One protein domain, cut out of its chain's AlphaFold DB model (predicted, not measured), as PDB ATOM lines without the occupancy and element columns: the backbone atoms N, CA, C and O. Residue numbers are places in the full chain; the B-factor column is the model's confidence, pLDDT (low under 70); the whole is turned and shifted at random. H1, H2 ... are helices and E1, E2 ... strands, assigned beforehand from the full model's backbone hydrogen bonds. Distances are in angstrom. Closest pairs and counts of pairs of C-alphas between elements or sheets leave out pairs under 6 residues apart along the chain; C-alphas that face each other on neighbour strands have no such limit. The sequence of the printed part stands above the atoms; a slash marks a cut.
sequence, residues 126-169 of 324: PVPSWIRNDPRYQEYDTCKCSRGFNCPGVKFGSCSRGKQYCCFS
ATOM      1  N   PRO A 126      29.380 -15.644 -27.480       60.22
ATOM      2  CA  PRO A 126      29.746 -16.670 -28.448       60.22
ATOM      3  C   PRO A 126      29.067 -17.999 -28.095       60.22
ATOM      4  O   PRO A 126      28.820 -18.295 -26.923       60.22
ATOM      5  N   VAL A 127      28.754 -18.795 -29.119       61.78
ATOM      6  CA  VAL A 127      28.130 -20.114 -28.943       61.78
ATOM      7  C   VAL A 127      28.986 -20.960 -27.991       61.78
ATOM      8  O   VAL A 127      30.195 -21.075 -28.224       61.78
ATOM      9  N   PRO A 128      28.402 -21.571 -26.944       64.56
ATOM     10  CA  PRO A 128      29.144 -22.469 -26.070       64.56
ATOM     11  C   PRO A 128      29.835 -23.587 -26.860       64.56
ATOM     12  O   PRO A 128      29.269 -24.136 -27.808       64.56
ATOM     13  N   SER A 129      31.061 -23.943 -26.472       60.84
ATOM     14  CA  SER A 129      31.922 -24.861 -27.236       60.84
ATOM     15  C   SER A 129      31.294 -26.239 -27.471       60.84
ATOM     16  O   SER A 129      31.446 -26.796 -28.552       60.84
ATOM     17  N   TRP A 130      30.516 -26.760 -26.518       62.84
ATOM     18  CA  TRP A 130      29.809 -28.041 -26.665       62.84
ATOM     19  C   TRP A 130      28.722 -28.026 -27.750       62.84
ATOM     20  O   TRP A 130      28.388 -29.070 -28.295       62.84
ATOM     21  N   ILE A 131      28.199 -26.850 -28.096       62.97
ATOM     22  CA  ILE A 131      27.183 -26.660 -29.143       62.97
ATOM     23  C   ILE A 131      27.858 -26.391 -30.479       62.97
ATOM     24  O   ILE A 131      27.433 -26.910 -31.505       62.97
ATOM     25  N   ARG A 132      28.968 -25.646 -30.454       59.66
ATOM     26  CA  ARG A 132      29.814 -25.411 -31.626       59.66
ATOM     27  C   ARG A 132      30.400 -26.707 -32.200       59.66
ATOM     28  O   ARG A 132      30.643 -26.788 -33.398       59.66
ATOM     29  N   ASN A 133      30.614 -27.711 -31.350       63.81
ATOM     30  CA  ASN A 133      31.154 -29.010 -31.747       63.81
ATOM     31  C   ASN A 133      30.101 -29.959 -32.346       63.81
ATOM     32  O   ASN A 133      30.479 -30.958 -32.955       63.81
ATOM     33  N   ASP A 134      28.802 -29.671 -32.204       69.19
ATOM     34  CA  ASP A 134      27.752 -30.474 -32.828       69.19
ATOM     35  C   ASP A 134      27.620 -30.067 -34.309       69.19
ATOM     36  O   ASP A 134      27.355 -28.893 -34.604       69.19
ATOM     37  N   PRO A 135      27.783 -31.004 -35.263       69.31
ATOM     38  CA  PRO A 135      27.721 -30.701 -36.694       69.31
ATOM     39  C   PRO A 135      26.388 -30.072 -37.123       69.31
ATOM     40  O   PRO A 135      26.342 -29.375 -38.133       69.31
ATOM     41  N   ARG A 136      25.311 -30.240 -36.345       67.75
ATOM     42  CA  ARG A 136      24.002 -29.625 -36.618       67.75
ATOM     43  C   ARG A 136      23.962 -28.120 -36.350       67.75
ATOM     44  O   ARG A 136      23.066 -27.442 -36.855       67.75
ATOM     45  N   TYR A 137      24.897 -27.596 -35.553       67.44
ATOM     46  CA  TYR A 137      24.879 -26.209 -35.082       67.44
ATOM     47  C   TYR A 137      26.141 -25.404 -35.436       67.44
ATOM     48  O   TYR A 137      26.245 -24.244 -35.044       67.44
ATOM     49  N   GLN A 138      27.059 -25.967 -36.232       69.88
ATOM     50  CA  GLN A 138      28.294 -25.297 -36.672       69.88
ATOM     51  C   GLN A 138      28.062 -24.006 -37.470       69.88
ATOM     52  O   GLN A 138      28.930 -23.139 -37.503       69.88
ATOM     53  N   GLU A 139      26.906 -23.867 -38.117       72.38
ATOM     54  CA  GLU A 139      26.573 -22.672 -38.897       72.38
ATOM     55  C   GLU A 139      26.205 -21.459 -38.032       72.38
ATOM     56  O   GLU A 139      26.111 -20.341 -38.551       72.38
ATOM     57  N   TYR A 140      25.948 -21.662 -36.736       79.44
ATOM     58  CA  TYR A 140      25.530 -20.605 -35.827       79.44
ATOM     59  C   TYR A 140      26.720 -20.090 -35.020       79.44
ATOM     60  O   TYR A 140      27.407 -20.851 -34.348       79.44
ATOM     61  N   ASP A 141      26.923 -18.773 -35.062       76.56
ATOM     62  CA  ASP A 141      28.085 -18.113 -34.457       76.56
ATOM     63  C   ASP A 141      27.707 -17.311 -33.200       76.56
ATOM     64  O   ASP A 141      28.558 -17.006 -32.362       76.56
ATOM     65  N   THR A 142      26.429 -16.966 -33.029       80.56
ATOM     66  CA  THR A 142      25.974 -16.137 -31.908       80.56
ATOM     67  C   THR A 142      24.682 -16.675 -31.337       80.56
ATOM     68  O   THR A 142      23.761 -16.996 -32.086       80.56
ATOM     69  N   CYS A 143      24.586 -16.760 -30.010       83.44
ATOM     70  CA  CYS A 143      23.379 -17.260 -29.365       83.44
ATOM     71  C   CYS A 143      22.943 -16.353 -28.221       83.44
ATOM     72  O   CYS A 143      23.752 -15.816 -27.462       83.44
ATOM     73  N   LYS A 144      21.629 -16.165 -28.114       84.25
ATOM     74  CA  LYS A 144      20.999 -15.288 -27.131       84.25
ATOM     75  C   LYS A 144      19.964 -16.064 -26.333       84.25
ATOM     76  O   LYS A 144      19.179 -16.818 -26.895       84.25
ATOM     77  N   CYS A 145      19.949 -15.863 -25.022       83.12
ATOM     78  CA  CYS A 145      18.906 -16.406 -24.167       83.12
ATOM     79  C   CYS A 145      17.624 -15.578 -24.343       83.12
ATOM     80  O   CYS A 145      17.572 -14.402 -23.970       83.12
ATOM     81  N   SER A 146      16.587 -16.172 -24.929       78.00
ATOM     82  CA  SER A 146      15.297 -15.509 -25.141       78.00
ATOM     83  C   SER A 146      14.130 -16.449 -24.876       78.00
ATOM     84  O   SER A 146      14.268 -17.667 -24.786       78.00
ATOM     85  N   ARG A 147      12.941 -15.877 -24.689       73.62
ATOM     86  CA  ARG A 147      11.731 -16.674 -24.490       73.62
ATOM     87  C   ARG A 147      11.442 -17.437 -25.780       73.62
ATOM     88  O   ARG A 147      11.469 -16.831 -26.848       73.62
ATOM     89  N   GLY A 148      11.185 -18.744 -25.677       68.56
ATOM     90  CA  GLY A 148      11.188 -19.646 -26.832       68.56
ATOM     91  C   GLY A 148      10.330 -19.155 -27.999       68.56
ATOM     92  O   GLY A 148      10.732 -19.266 -29.144       68.56
ATOM     93  N   PHE A 149       9.181 -18.530 -27.762       68.12
ATOM     94  CA  PHE A 149       8.310 -18.040 -28.837       68.12
ATOM     95  C   PHE A 149       8.864 -16.857 -29.657       68.12
ATOM     96  O   PHE A 149       8.379 -16.641 -30.758       68.12
ATOM     97  N   ASN A 150       9.871 -16.120 -29.176       70.62
ATOM     98  CA  ASN A 150      10.393 -14.913 -29.838       70.62
ATOM     99  C   ASN A 150      11.817 -15.097 -30.389       70.62
ATOM    100  O   ASN A 150      12.639 -14.183 -30.353       70.62
ATOM    101  N   CYS A 151      12.141 -16.310 -30.828       75.88
ATOM    102  CA  CYS A 151      13.465 -16.620 -31.342       75.88
ATOM    103  C   CYS A 151      13.475 -16.586 -32.869       75.88
ATOM    104  O   CYS A 151      12.846 -17.452 -33.475       75.88
ATOM    105  N   PRO A 152      14.197 -15.633 -33.490       68.25
ATOM    106  CA  PRO A 152      14.329 -15.559 -34.945       68.25
ATOM    107  C   PRO A 152      15.252 -16.645 -35.519       68.25
ATOM    108  O   PRO A 152      15.322 -16.804 -36.730       68.25
ATOM    109  N   GLY A 153      15.970 -17.375 -34.659       75.25
ATOM    110  CA  GLY A 153      16.880 -18.454 -35.030       75.25
ATOM    111  C   GLY A 153      16.497 -19.798 -34.413       75.25
ATOM    112  O   GLY A 153      15.409 -19.972 -33.856       75.25
ATOM    113  N   VAL A 154      17.419 -20.757 -34.489       77.25
ATOM    114  CA  VAL A 154      17.192 -22.106 -33.962       77.25
ATOM    115  C   VAL A 154      17.246 -22.089 -32.440       77.25
ATOM    116  O   VAL A 154      18.152 -21.508 -31.839       77.25
ATOM    117  N   LYS A 155      16.248 -22.728 -31.826       80.38
ATOM    118  CA  LYS A 155      16.114 -22.859 -30.377       80.38
ATOM    119  C   LYS A 155      16.782 -24.148 -29.930       80.38
ATOM    120  O   LYS A 155      16.543 -25.197 -30.523       80.38
ATOM    121  N   PHE A 156      17.579 -24.079 -28.879       75.19
ATOM    122  CA  PHE A 156      18.261 -25.237 -28.317       75.19
ATOM    123  C   PHE A 156      18.394 -25.077 -26.804       75.19
ATOM    124  O   PHE A 156      18.576 -23.972 -26.289       75.19
ATOM    125  N   GLY A 157      18.294 -26.203 -26.097       73.88
ATOM    126  CA  GLY A 157      18.425 -26.268 -24.643       73.88
ATOM    127  C   GLY A 157      17.533 -25.288 -23.870       73.88
ATOM    128  O   GLY A 157      16.604 -24.668 -24.396       73.88
ATOM    129  N   SER A 158      17.837 -25.138 -22.585       75.62
ATOM    130  CA  SER A 158      17.258 -24.114 -21.720       75.62
ATOM    131  C   SER A 158      18.384 -23.284 -21.112       75.62
ATOM    132  O   SER A 158      19.406 -23.812 -20.683       75.62
ATOM    133  N   CYS A 159      18.222 -21.963 -21.125       80.56
ATOM    134  CA  CYS A 159      19.164 -21.048 -20.474       80.56
ATOM    135  C   CYS A 159      18.652 -20.583 -19.109       80.56
ATOM    136  O   CYS A 159      19.432 -20.210 -18.245       80.56
ATOM    137  N   SER A 160      17.332 -20.572 -18.910       75.12
ATOM    138  CA  SER A 160      16.684 -20.280 -17.626       75.12
ATOM    139  C   SER A 160      15.234 -20.767 -17.654       75.12
ATOM    140  O   SER A 160      14.737 -21.191 -18.701       75.12
ATOM    141  N   ARG A 161      14.531 -20.715 -16.513       76.12
ATOM    142  CA  ARG A 161      13.119 -21.125 -16.406       76.12
ATOM    143  C   ARG A 161      12.263 -20.428 -17.473       76.12
ATOM    144  O   ARG A 161      12.024 -19.225 -17.413       76.12
ATOM    145  N   GLY A 162      11.823 -21.198 -18.470       73.19
ATOM    146  CA  GLY A 162      11.000 -20.716 -19.583       73.19
ATOM    147  C   GLY A 162      11.740 -19.947 -20.690       73.19
ATOM    148  O   GLY A 162      11.079 -19.394 -21.574       73.19
ATOM    149  N   LYS A 163      13.080 -19.899 -20.680       81.75
ATOM    150  CA  LYS A 163      13.888 -19.321 -21.767       81.75
ATOM    151  C   LYS A 163      14.762 -20.388 -22.416       81.75
ATOM    152  O   LYS A 163      15.329 -21.254 -21.751       81.75
ATOM    153  N   GLN A 164      14.879 -20.288 -23.730       82.25
ATOM    154  CA  GLN A 164      15.688 -21.170 -24.558       82.25
ATOM    155  C   GLN A 164      16.841 -20.362 -25.135       82.25
ATOM    156  O   GLN A 164      16.740 -19.138 -25.298       82.25
ATOM    157  N   TYR A 165      17.947 -21.029 -25.430       83.81
ATOM    158  CA  TYR A 165      18.975 -20.363 -26.198       83.81
ATOM    159  C   TYR A 165      18.561 -20.325 -27.661       83.81
ATOM    160  O   TYR A 165      18.032 -21.295 -28.201       83.81
ATOM    161  N   CYS A 166      18.805 -19.188 -28.293       87.12
ATOM    162  CA  CYS A 166      18.400 -18.920 -29.656       87.12
ATOM    163  C   CYS A 166      19.629 -18.496 -30.444       87.12
ATOM    164  O   CYS A 166      20.176 -17.412 -30.233       87.12
ATOM    165  N   CYS A 167      20.098 -19.416 -31.280       85.81
ATOM    166  CA  CYS A 167      21.328 -19.308 -32.046       85.81
ATOM    167  C   CYS A 167      20.995 -18.764 -33.430       85.81
ATOM    168  O   CYS A 167      20.038 -19.202 -34.074       85.81
ATOM    169  N   PHE A 168      21.814 -17.837 -33.899       84.50
ATOM    170  CA  PHE A 168      21.732 -17.270 -35.229       84.50
ATOM    171  C   PHE A 168      23.108 -17.288 -35.892       84.50
ATOM    172  O   PHE A 168      24.159 -17.198 -35.255       84.50
ATOM    173  N   SER A 169      23.085 -17.463 -37.209       80.25
ATOM    174  CA  SER A 169      24.280 -17.383 -38.030       80.25
ATOM    175  C   SER A 169      24.522 -15.914 -38.330       80.25
ATOM    176  O   SER A 169      23.727 -15.287 -39.034       80.25
TER     177      SER A 169
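AT A GLANCE: This is residues 126 to 169 of the 324 residues of the protein "uncharacterized protein LOC107227731" of Neodiprion lecontei (UniProt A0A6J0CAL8). Three antiparallel strands, in the order E1, E3, E2, make a strongly twisted sheet with short helix H1 off one end. The 44 printed residues, mostly strand by class, include H1, E1, E2, E3 in turn. The whole is compact, radius of gyration of the C-alphas 9.6 A, spanning 25 by 18 by 16 A.

HOW THE PARTS SIT: H1, residues 129 to 132, too short for an O i to N i+4 pair, is not on the sheet. E1, residues 142 to 147, is antiparallel to E3, residues 163 to 168, at 148 degrees, with N 144 and O 166 within hydrogen-bond range, 2.9 A. E3 and E2, residues 154 to 160, form a hairpin, with N 156 and O 165 within range, 2.9 A.

IN THESE COORDINATES: H1 begins at C-alpha 129 (31.922, -24.861, -27.236) and E3 ends at C-alpha 168 (21.732, -17.270, -35.229). First to last C-alpha, E1 is 16.1 A, E2 16.4 A, E3 15.7 A.

THE WHOLE: The printed part, without cut or long link, is under pLDDT 70 at residues 126 to 138, 148 to 149 and 152.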